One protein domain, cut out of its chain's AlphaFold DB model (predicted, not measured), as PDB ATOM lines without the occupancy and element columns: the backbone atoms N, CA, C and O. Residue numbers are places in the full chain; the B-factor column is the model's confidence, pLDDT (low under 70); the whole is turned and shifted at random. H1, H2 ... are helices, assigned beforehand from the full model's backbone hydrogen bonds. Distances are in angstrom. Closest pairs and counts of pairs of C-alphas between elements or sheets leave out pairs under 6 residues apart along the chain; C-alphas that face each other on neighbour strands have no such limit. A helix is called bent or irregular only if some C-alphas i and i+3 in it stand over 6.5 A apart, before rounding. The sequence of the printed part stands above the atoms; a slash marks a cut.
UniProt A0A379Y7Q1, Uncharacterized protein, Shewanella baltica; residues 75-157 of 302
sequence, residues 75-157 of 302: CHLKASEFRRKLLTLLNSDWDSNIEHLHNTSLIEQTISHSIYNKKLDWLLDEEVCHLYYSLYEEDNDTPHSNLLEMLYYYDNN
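AT A GLANCE: This is residues 75 to 157 of the 302 residues of an uncharacterized protein of Shewanella baltica (UniProt A0A379Y7Q1). Two crossed helices, H1 and H4, make one half of a small helical body, and three short helices make the other: H3 and H5 run nearly side by side in opposite ways, and H2 lies across one end of them. The printed part has 83 residues with five named helices, H1 to H5 in chain order, and no named strand: all helix, with mostly crossed packing. It is compact, with a radius of gyration of the C-alphas of 11.8 A, and only just elongated, spanning 34 by 23 by 21 A.

IN THESE COORDINATES: H1, residues 75 to 91, is the longest helix at 22.8 A and begins at C-alpha 75 (135.941, 160.708, 180.324). It has a kink of 36 degrees near residue 82 and is irregular, with C-alphas 77 and 80 7.3 A apart. H4, residues 125 to 135, measures 15.5 A; H3, residues 111 to 116, 8.5 A. H2, residues 96 to 103, measures 14.6 A and is only just irregular, C-alphas 96 and 99 being 7.0 A apart. H5, residues 147 to 154, measures 10.1 A and ends at C-alpha 154 (146.692, 169.866, 172.620).

HOW THE PARTS SIT: H1 touches H4 at a steep tilt of 54 degrees; the closest C-alphas, of Ala 79 and Asp 125, are 5.3 A apart. H4 touches H5 at Ser 134 and Met 150, closest C-alphas 6.3 A apart. H2 only just touches H5, with 3 pairs of C-alphas within 8 A, the closest being Asn 97 and Leu 148 at 7.0 A. H1 and H5 are apart. Every O i to N i+4 pair is within hydrogen-bond range in H3, H4 and H5, against 11 of 13 in H1 and 0 of 4 in H2, where 4 of 5 O i to N i+3 pairs are.

THE WHOLE: The C-alphas farthest apart, of Leu 77 and Asn 103, are 35.0 A apart. The printed part has no cut; the link from H4 to H5 is long, 11 residues. Residues 95 to 103 and 138 to 139 have pLDDT under 70.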
ATOM      1  N   CYS A  75     135.376 160.839 181.658       77.56
ATOM      2  CA  CYS A  75     135.941 160.708 180.324       77.56
ATOM      3  C   CYS A  75     135.608 159.339 179.737       77.56
ATOM      4  O   CYS A  75     135.085 159.285 178.630       77.56
ATOM      5  N   HIS A  76     135.810 158.259 180.505       82.88
ATOM      6  CA  HIS A  76     135.466 156.905 180.068       82.88
ATOM      7  C   HIS A  76     134.017 156.846 179.560       82.88
ATOM      8  O   HIS A  76     133.820 156.683 178.360       82.88
ATOM      9  N   LEU A  77     133.034 157.194 180.402       81.38
ATOM     10  CA  LEU A  77     131.599 157.125 180.076       81.38
ATOM     11  C   LEU A  77     131.202 157.754 178.724       81.38
ATOM     12  O   LEU A  77     130.252 157.289 178.092       81.38
ATOM     13  N   LYS A  78     131.905 158.809 178.288       84.88
ATOM     14  CA  LYS A  78     131.655 159.519 177.021       84.88
ATOM     15  C   LYS A  78     132.620 159.134 175.893       84.88
ATOM     16  O   LYS A  78     132.339 159.408 174.726       84.88
ATOM     17  N   ALA A  79     133.745 158.491 176.194       86.44
ATOM     18  CA  ALA A  79     134.843 158.308 175.251       86.44
ATOM     19  C   ALA A  79     134.449 157.473 174.028       86.44
ATOM     20  O   ALA A  79     134.940 157.729 172.930       86.44
ATOM     21  N   SER A  80     133.559 156.488 174.171       86.19
ATOM     22  CA  SER A  80     133.046 155.729 173.020       86.19
ATOM     23  C   SER A  80     132.236 156.602 172.051       86.19
ATOM     24  O   SER A  80     132.417 156.507 170.834       86.19
ATOM     25  N   GLU A  81     131.387 157.498 172.564       88.44
ATOM     26  CA  GLU A  81     130.638 158.447 171.733       88.44
ATOM     27  C   GLU A  81     131.578 159.456 171.062       88.44
ATOM     28  O   GLU A  81     131.510 159.657 169.847       88.44
ATOM     29  N   PHE A  82     132.491 160.041 171.837       90.56
ATOM     30  CA  PHE A  82     133.441 161.033 171.346       90.56
ATOM     31  C   PHE A  82     134.374 160.455 170.282       90.56
ATOM     32  O   PHE A  82     134.556 161.077 169.238       90.56
ATOM     33  N   ARG A  83     134.875 159.221 170.459       91.19
ATOM     34  CA  ARG A  83     135.640 158.516 169.413       91.19
ATOM     35  C   ARG A  83     134.859 158.400 168.114       91.19
ATOM     36  O   ARG A  83     135.435 158.602 167.051       91.19
ATOM     37  N   ARG A  84     133.562 158.082 168.174       89.31
ATOM     38  CA  ARG A  84     132.721 157.961 166.973       89.31
ATOM     39  C   ARG A  84     132.571 159.307 166.259       89.31
ATOM     40  O   ARG A  84     132.699 159.348 165.036       89.31
ATOM     41  N   LYS A  85     132.314 160.391 166.999       89.44
ATOM     42  CA  LYS A  85     132.200 161.746 166.429       89.44
ATOM     43  C   LYS A  85     133.522 162.201 165.804       89.44
ATOM     44  O   LYS A  85     133.539 162.577 164.637       89.44
ATOM     45  N   LEU A  86     134.632 162.048 166.526       89.00
ATOM     46  CA  LEU A  86     135.975 162.346 166.020       89.00
ATOM     47  C   LEU A  86     136.318 161.509 164.779       89.00
ATOM     48  O   LEU A  86     136.815 162.048 163.801       89.00
ATOM     49  N   LEU A  87     136.005 160.209 164.763       88.69
ATOM     50  CA  LEU A  87     136.271 159.358 163.598       88.69
ATOM     51  C   LEU A  87     135.433 159.765 162.379       88.69
ATOM     52  O   LEU A  87     135.915 159.685 161.255       88.69
ATOM     53  N   THR A  88     134.187 160.195 162.595       88.44
ATOM     54  CA  THR A  88     133.333 160.725 161.521       88.44
ATOM     55  C   THR A  88     133.959 161.985 160.927       88.44
ATOM     56  O   THR A  88     134.103 162.071 159.712       88.44
ATOM     57  N   LEU A  89     134.423 162.896 161.788       86.25
ATOM     58  CA  LEU A  89     135.110 164.124 161.392       86.25
ATOM     59  C   LEU A  89     136.395 163.847 160.591       86.25
ATOM     60  O   LEU A  89     136.607 164.425 159.531       86.25
ATOM     61  N   LEU A  90     137.225 162.904 161.048       83.50
ATOM     62  CA  LEU A  90     138.470 162.504 160.370       83.50
ATOM     63  C   LEU A  90     138.251 161.765 159.038       83.50
ATOM     64  O   LEU A  90     139.190 161.588 158.259       83.50
ATOM     65  N   ASN A  91     137.041 161.257 158.802       84.62
ATOM     66  CA  ASN A  91     136.679 160.581 157.558       84.62
ATOM     67  C   ASN A  91     135.964 161.491 156.560       84.62
ATOM     68  O   ASN A  91     135.826 161.098 155.405       84.62
ATOM     69  N   SER A  92     135.528 162.677 156.979       80.69
ATOM     70  CA  SER A  92     135.134 163.740 156.056       80.69
ATOM     71  C   SER A  92     136.352 164.530 155.579       80.69
ATOM     72  O   SER A  92     137.381 164.538 156.253       80.69
ATOM     73  N   ASP A  93     136.205 165.282 154.489       70.44
ATOM     74  CA  ASP A  93     137.187 166.279 154.023       70.44
ATOM     75  C   ASP A  93     137.227 167.526 154.934       70.44
ATOM     76  O   ASP A  93     137.425 168.647 154.472       70.44
ATOM     77  N   TRP A  94     136.978 167.347 156.238       70.94
ATOM     78  CA  TRP A  94     136.852 168.434 157.210       70.94
ATOM     79  C   TRP A  94     138.145 169.231 157.335       70.94
ATOM     80  O   TRP A  94     138.115 170.447 157.497       70.94
ATOM     81  N   ASP A  95     139.282 168.545 157.251       68.88
ATOM     82  CA  ASP A  95     140.582 169.193 157.247       68.88
ATOM     83  C   ASP A  95     141.544 168.432 156.328       68.88
ATOM     84  O   ASP A  95     142.109 167.398 156.697       68.88
ATOM     85  N   SER A  96     141.736 168.944 155.109       64.81
ATOM     86  CA  SER A  96     142.712 168.415 154.147       64.81
ATOM     87  C   SER A  96     144.165 168.595 154.611       64.81
ATOM     88  O   SER A  96     145.077 168.037 154.010       64.81
ATOM     89  N   ASN A  97     144.402 169.345 155.695       61.84
ATOM     90  CA  ASN A  97     145.736 169.699 156.175       61.84
ATOM     91  C   ASN A  97     146.390 168.634 157.068       61.84
ATOM     92  O   ASN A  97     147.469 168.879 157.608       61.84
ATOM     93  N   ILE A  98     145.803 167.435 157.201       67.88
ATOM     94  CA  ILE A  98     146.473 166.290 157.853       67.88
ATOM     95  C   ILE A  98     147.813 165.982 157.168       67.88
ATOM     96  O   ILE A  98     148.749 165.536 157.831       67.88
ATOM     97  N   GLU A  99     147.950 166.296 155.875       66.75
ATOM     98  CA  GLU A  99     149.209 166.155 155.142       66.75
ATOM     99  C   GLU A  99     150.367 166.966 155.755       66.75
ATOM    100  O   GLU A  99     151.524 166.563 155.651       66.75
ATOM    101  N   HIS A 100     150.101 168.058 156.480       65.75
ATOM    102  CA  HIS A 100     151.159 168.805 157.171       65.75
ATOM    103  C   HIS A 100     151.854 167.987 158.270       65.75
ATOM    104  O   HIS A 100     153.012 168.266 158.584       65.75
ATOM    105  N   LEU A 101     151.205 166.941 158.801       69.94
ATOM    106  CA  LEU A 101     151.828 166.005 159.740       69.94
ATOM    107  C   LEU A 101     152.926 165.146 159.094       69.94
ATOM    108  O   LEU A 101     153.741 164.593 159.826       69.94
ATOM    109  N   HIS A 102     153.010 165.061 157.758       62.50
ATOM    110  CA  HIS A 102     154.106 164.354 157.076       62.50
ATOM    111  C   HIS A 102     155.478 164.995 157.311       62.50
ATOM    112  O   HIS A 102     156.496 164.317 157.182       62.50
ATOM    113  N   ASN A 103     155.518 166.287 157.653       69.88
ATOM    114  CA  ASN A 103     156.769 167.029 157.814       69.88
ATOM    115  C   ASN A 103     157.359 166.937 159.228       69.88
ATOM    116  O   ASN A 103     158.423 167.503 159.471       69.88
ATOM    117  N   THR A 104     156.696 166.227 160.144       73.31
ATOM    118  CA  THR A 104     157.124 166.087 161.538       73.31
ATOM    119  C   THR A 104     157.240 164.615 161.903       73.31
ATOM    120  O   THR A 104     156.358 163.813 161.598       73.31
ATOM    121  N   SER A 105     158.296 164.248 162.630       85.44
ATOM    122  CA  SER A 105     158.424 162.909 163.205       85.44
ATOM    123  C   SER A 105     157.253 162.618 164.155       85.44
ATOM    124  O   SER A 105     157.084 163.258 165.200       85.44
ATOM    125  N   LEU A 106     156.420 161.640 163.798       88.88
ATOM    126  CA  LEU A 106     155.280 161.223 164.610       88.88
ATOM    127  C   LEU A 106     155.728 160.208 165.659       88.88
ATOM    128  O   LEU A 106     155.956 159.039 165.352       88.88
ATOM    129  N   ILE A 107     155.835 160.651 166.913       90.38
ATOM    130  CA  ILE A 107     156.154 159.753 168.026       90.38
ATOM    131  C   ILE A 107     154.998 158.768 168.203       90.38
ATOM    132  O   ILE A 107     153.840 159.174 168.334       90.38
ATOM    133  N   GLU A 108     155.306 157.471 168.237       90.62
ATOM    134  CA  GLU A 108     154.298 156.428 168.410       90.62
ATOM    135  C   GLU A 108     153.396 156.685 169.623       90.62
ATOM    136  O   GLU A 108     153.847 157.090 170.695       90.62
ATOM    137  N   GLN A 109     152.113 156.357 169.459       87.19
ATOM    138  CA  GLN A 109     151.076 156.457 170.494       87.19
ATOM    139  C   GLN A 109     150.780 157.883 170.977       87.19
ATOM    140  O   GLN A 109     150.066 158.048 171.956       87.19
ATOM    141  N   THR A 110     151.252 158.909 170.277       92.19
ATOM    142  CA  THR A 110     150.764 160.276 170.480       92.19
ATOM    143  C   THR A 110     149.427 160.508 169.781       92.19
ATOM    144  O   THR A 110     148.959 159.693 168.974       92.19
ATOM    145  N   ILE A 111     148.805 161.640 170.091       92.25
ATOM    146  CA  ILE A 111     147.585 162.135 169.474       92.25
ATOM    147  C   ILE A 111     147.790 162.301 167.967       92.25
ATOM    148  O   ILE A 111     147.067 161.659 167.203       92.25
ATOM    149  N   SER A 112     148.792 163.071 167.522       90.56
ATOM    150  CA  SER A 112     149.047 163.247 166.082       90.56
ATOM    151  C   SER A 112     149.328 161.926 165.372       90.56
ATOM    152  O   SER A 112     148.765 161.683 164.306       90.56
ATOM    153  N   HIS A 113     150.103 161.022 165.979       91.44
ATOM    154  CA  HIS A 113     150.335 159.686 165.424       91.44
ATOM    155  C   HIS A 113     149.035 158.882 165.255       91.44
ATOM    156  O   HIS A 113     148.824 158.231 164.231       91.44
ATOM    157  N   SER A 114     148.145 158.924 166.246       91.94
ATOM    158  CA  SER A 114     146.878 158.182 166.211       91.94
ATOM    159  C   SER A 114     145.893 158.776 165.204       91.94
ATOM    160  O   SER A 114     145.199 158.031 164.512       91.94
ATOM    161  N   ILE A 115     145.857 160.104 165.088       89.62
ATOM    162  CA  ILE A 115     145.011 160.831 164.136       89.62
ATOM    163  C   ILE A 115     145.479 160.595 162.702       89.62
ATOM    164  O   ILE A 115     144.669 160.196 161.866       89.62
ATOM    165  N   TYR A 116     146.780 160.734 162.442       87.69
ATOM    166  CA  TYR A 116     147.384 160.472 161.136       87.69
ATOM    167  C   TYR A 116     147.069 159.053 160.629       87.69
ATOM    168  O   TYR A 116     146.688 158.861 159.478       87.69
ATOM    169  N   ASN A 117     147.134 158.051 161.513       87.31
ATOM    170  CA  ASN A 117     146.815 156.660 161.172       87.31
ATOM    171  C   ASN A 117     145.308 156.325 161.220       87.31
ATOM    172  O   ASN A 117     144.931 155.179 160.964       87.31
ATOM    173  N   LYS A 118     144.439 157.279 161.581       86.50
ATOM    174  CA  LYS A 118     143.000 157.068 161.826       86.50
ATOM    175  C   LYS A 118     142.710 155.941 162.838       86.50
ATOM    176  O   LYS A 118     141.741 155.192 162.703       86.50
ATOM    177  N   LYS A 119     143.552 155.812 163.870       89.50
ATOM    178  CA  LYS A 119     143.479 154.798 164.941       89.50
ATOM    179  C   LYS A 119     143.121 155.421 166.291       89.50
ATOM    180  O   LYS A 119     143.906 155.404 167.235       89.50
ATOM    181  N   LEU A 120     141.916 155.982 166.405       89.94
ATOM    182  CA  LEU A 120     141.443 156.600 167.659       89.94
ATOM    183  C   LEU A 120     141.233 155.595 168.806       89.94
ATOM    184  O   LEU A 120     141.115 155.984 169.969       89.94
ATOM    185  N   ASP A 121     141.186 154.299 168.504       88.75
ATOM    186  CA  ASP A 121     141.172 153.222 169.492       88.75
ATOM    187  C   ASP A 121     142.502 153.090 170.249       88.75
ATOM    188  O   ASP A 121     142.515 152.541 171.352       88.75
ATOM    189  N   TRP A 122     143.595 153.632 169.701       90.38
ATOM    190  CA  TRP A 122     144.890 153.675 170.380       90.38
ATOM    191  C   TRP A 122     144.921 154.691 171.515       90.38
ATOM    192  O   TRP A 122     145.692 154.496 172.453       90.38
ATOM    193  N   LEU A 123     144.093 155.738 171.450       91.56
ATOM    194  CA  LEU A 123     144.032 156.818 172.436       91.56
ATOM    195  C   LEU A 123     143.405 156.376 173.760       91.56
ATOM    196  O   LEU A 123     142.442 155.600 173.784       91.56
ATOM    197  N   LEU A 124     143.921 156.924 174.860       90.88
ATOM    198  CA  LEU A 124     143.289 156.874 176.174       90.88
ATOM    199  C   LEU A 124     141.959 157.637 176.153       90.88
ATOM    200  O   LEU A 124     141.724 158.495 175.303       90.88
ATOM    201  N   ASP A 125     141.065 157.309 177.081       89.88
ATOM    202  CA  ASP A 125     139.748 157.950 177.150       89.88
ATOM    203  C   ASP A 125     139.872 159.444 177.482       89.88
ATOM    204  O   ASP A 125     139.165 160.264 176.908       89.88
ATOM    205  N   GLU A 126     140.833 159.812 178.328       87.75
ATOM    206  CA  GLU A 126     141.158 161.194 178.671       87.75
ATOM    207  C   GLU A 126     141.732 161.970 177.477       87.75
ATOM    208  O   GLU A 126     141.359 163.122 177.269       87.75
ATOM    209  N   GLU A 127     142.574 161.332 176.650       91.06
ATOM    210  CA  GLU A 127     143.061 161.924 175.393       91.06
ATOM    211  C   GLU A 127     141.880 162.205 174.457       91.06
ATOM    212  O   GLU A 127     141.738 163.314 173.958       91.06
ATOM    213  N   VAL A 128     140.980 161.236 174.275       91.56
ATOM    214  CA  VAL A 128     139.779 161.402 173.442       91.56
ATOM    215  C   VAL A 128     138.886 162.529 173.946       91.56
ATOM    216  O   VAL A 128     138.401 163.323 173.145       91.56
ATOM    217  N   CYS A 129     138.645 162.605 175.252       88.81
ATOM    218  CA  CYS A 129     137.824 163.667 175.816       88.81
ATOM    219  C   CYS A 129     138.479 165.033 175.662       88.81
ATOM    220  O   CYS A 129     137.801 165.971 175.256       88.81
ATOM    221  N   HIS A 130     139.784 165.149 175.909       87.19
ATOM    222  CA  HIS A 130     140.491 166.412 175.716       87.19
ATOM    223  C   HIS A 130     140.461 166.862 174.249       87.19
ATOM    224  O   HIS A 130     140.230 168.037 173.966       87.19
ATOM    225  N   LEU A 131     140.596 165.922 173.310       88.81
ATOM    226  CA  LEU A 131     140.445 166.184 171.879       88.81
ATOM    227  C   LEU A 131     139.038 166.633 171.508       88.81
ATOM    228  O   LEU A 131     138.860 167.582 170.756       88.81
ATOM    229  N   TYR A 132     138.027 165.953 172.036       89.38
ATOM    230  CA  TYR A 132     136.647 166.309 171.760       89.38
ATOM    231  C   TYR A 132     136.332 167.714 172.274       89.38
ATOM    232  O   TYR A 132     135.859 168.548 171.514       89.38
ATOM    233  N   TYR A 133     136.662 168.006 173.530       87.50
ATOM    234  CA  TYR A 133     136.369 169.300 174.146       87.50
ATOM    235  C   TYR A 133     137.206 170.463 173.601       87.50
ATOM    236  O   TYR A 133     136.824 171.614 173.772       87.50
ATOM    237  N   SER A 134     138.333 170.188 172.940       86.75
ATOM    238  CA  SER A 134     139.103 171.220 172.227       86.75
ATOM    239  C   SER A 134     138.582 171.503 170.814       86.75
ATOM    240  O   SER A 134     138.928 172.532 170.242       86.75
ATOM    241  N   LEU A 135     137.753 170.615 170.255       88.69
ATOM    242  CA  LEU A 135     137.126 170.785 168.940       88.69
ATOM    243  C   LEU A 135     135.663 171.223 169.037       88.69
ATOM    244  O   LEU A 135     135.199 171.962 168.178       88.69
ATOM    245  N   TYR A 136     134.933 170.780 170.059       85.81
ATOM    246  CA  TYR A 136     133.496 170.994 170.230       85.81
ATOM    247  C   TYR A 136     133.210 171.735 171.537       85.81
ATOM    248  O   TYR A 136     133.826 171.454 172.564       85.81
ATOM    249  N   GLU A 137     132.246 172.655 171.509       79.88
ATOM    250  CA  GLU A 137     131.666 173.219 172.736       79.88
ATOM    251  C   GLU A 137     130.625 172.244 173.316       79.88
ATOM    252  O   GLU A 137     130.070 171.427 172.579       79.88
ATOM    253  N   GLU A 138     130.356 172.301 174.629       66.12
ATOM    254  CA  GLU A 138     129.600 171.259 175.358       66.12
ATOM    255  C   GLU A 138     128.182 170.964 174.832       66.12
ATOM    256  O   GLU A 138     127.680 169.870 175.087       66.12
ATOM    257  N   ASP A 139     127.599 171.840 174.011       66.19
ATOM    258  CA  ASP A 139     126.251 171.689 173.445       66.19
ATOM    259  C   ASP A 139     126.189 171.852 171.912       66.19
ATOM    260  O   ASP A 139     125.102 171.968 171.339       66.19
ATOM    261  N   ASN A 140     127.337 171.868 171.224       70.69
ATOM    262  CA  ASN A 140     127.389 172.078 169.777       70.69
ATOM    263  C   ASN A 140     128.008 170.877 169.053       70.69
ATOM    264  O   ASN A 140     129.147 170.492 169.307       70.69
ATOM    265  N   ASP A 141     127.264 170.313 168.100       77.25
ATOM    266  CA  ASP A 141     127.741 169.243 167.212       77.25
ATOM    267  C   ASP A 141     128.586 169.771 166.037       77.25
ATOM    268  O   ASP A 141     129.049 168.990 165.204       77.25
ATOM    269  N   THR A 142     128.810 171.086 165.969       83.38
ATOM    270  CA  THR A 142     129.707 171.719 164.998       83.38
ATOM    271  C   THR A 142     131.051 172.028 165.659       83.38
ATOM    272  O   THR A 142     131.066 172.691 166.700       83.38
ATOM    273  N   PRO A 143     132.181 171.600 165.072       85.25
ATOM    274  CA  PRO A 143     133.493 171.960 165.582       85.25
ATOM    275  C   PRO A 143     133.730 173.472 165.488       85.25
ATOM    276  O   PRO A 143     133.467 174.078 164.449       85.25
ATOM    277  N   HIS A 144     134.239 174.075 166.560       87.00
ATOM    278  CA  HIS A 144     134.563 175.504 166.626       87.00
ATOM    279  C   HIS A 144     136.016 175.808 166.224       87.00
ATOM    280  O   HIS A 144     136.350 176.964 165.972       87.00
ATOM    281  N   SER A 145     136.873 174.786 166.151       83.75
ATOM    282  CA  SER A 145     138.274 174.874 165.731       83.75
ATOM    283  C   SER A 145     138.592 173.813 164.670       83.75
ATOM    284  O   SER A 145     137.865 172.827 164.499       83.75
ATOM    285  N   ASN A 146     139.668 174.027 163.909       84.19
ATOM    286  CA  ASN A 146     140.158 173.022 162.961       84.19
ATOM    287  C   ASN A 146     141.125 172.039 163.643       84.19
ATOM    288  O   ASN A 146     141.617 172.266 164.752       84.19
ATOM    289  N   LEU A 147     141.393 170.917 162.973       81.81
ATOM    290  CA  LEU A 147     142.180 169.833 163.548       81.81
ATOM    291  C   LEU A 147     143.641 170.245 163.757       81.81
ATOM    292  O   LEU A 147     144.241 169.868 164.764       81.81
ATOM    293  N   LEU A 148     144.204 171.022 162.830       79.81
ATOM    294  CA  LEU A 148     145.574 171.518 162.934       79.81
ATOM    295  C   LEU A 148     145.749 172.465 164.125       79.81
ATOM    296  O   LEU A 148     146.718 172.333 164.864       79.81
ATOM    297  N   GLU A 149     144.813 173.387 164.335       82.44
ATOM    298  CA  GLU A 149     144.797 174.293 165.480       82.44
ATOM    299  C   GLU A 149     144.698 173.499 166.783       82.44
ATOM    300  O   GLU A 149     145.508 173.691 167.687       82.44
ATOM    301  N   MET A 150     143.795 172.521 166.858       86.06
ATOM    302  CA  MET A 150     143.728 171.637 168.017       86.06
ATOM    303  C   MET A 150     145.072 170.929 168.260       86.06
ATOM    304  O   MET A 150     145.597 170.991 169.372       86.06
ATOM    305  N   LEU A 151     145.671 170.306 167.238       85.31
ATOM    306  CA  LEU A 151     146.964 169.622 167.368       85.31
ATOM    307  C   LEU A 151     148.079 170.589 167.768       85.31
ATOM    308  O   LEU A 151     148.955 170.248 168.562       85.31
ATOM    309  N   TYR A 152     148.020 171.820 167.271       80.69
ATOM    310  CA  TYR A 152     148.949 172.865 167.647       80.69
ATOM    311  C   TYR A 152     148.909 173.116 169.153       80.69
ATOM    312  O   TYR A 152     149.972 173.371 169.711       80.69
ATOM    313  N   TYR A 153     147.749 173.041 169.821       79.88
ATOM    314  CA  TYR A 153     147.584 173.331 171.257       79.88
ATOM    315  C   TYR A 153     147.580 172.120 172.192       79.88
ATOM    316  O   TYR A 153     148.058 172.249 173.321       79.88
ATOM    317  N   TYR A 154     147.088 170.970 171.742       85.25
ATOM    318  CA  TYR A 154     146.692 169.866 172.620       85.25
ATOM    319  C   TYR A 154     147.333 168.519 172.274       85.25
ATOM    320  O   TYR A 154     147.078 167.529 172.960       85.25
ATOM    321  N   ASP A 155     148.176 168.460 171.243       88.38
ATOM    322  CA  ASP A 155     148.924 167.248 170.917       88.38
ATOM    323  C   ASP A 155     149.936 166.907 172.023       88.38
ATOM    324  O   ASP A 155     150.618 167.783 172.555       88.38
ATOM    325  N   ASN A 156     150.063 165.620 172.351       89.69
ATOM    326  CA  ASN A 156     151.111 165.117 173.239       89.69
ATOM    327  C   ASN A 156     152.369 164.660 172.476       89.69
ATOM    328  O   ASN A 156     153.329 164.187 173.083       89.69
ATOM    329  N   ASN A 157     152.419 164.831 171.151       90.06
ATOM    330  CA  ASN A 157     153.673 164.754 170.415       90.06
ATOM    331  C   ASN A 157     154.534 165.987 170.686       90.06
ATOM    332  O   ASN A 157     154.368 167.053 170.087       90.06
TER     333      ASN A 157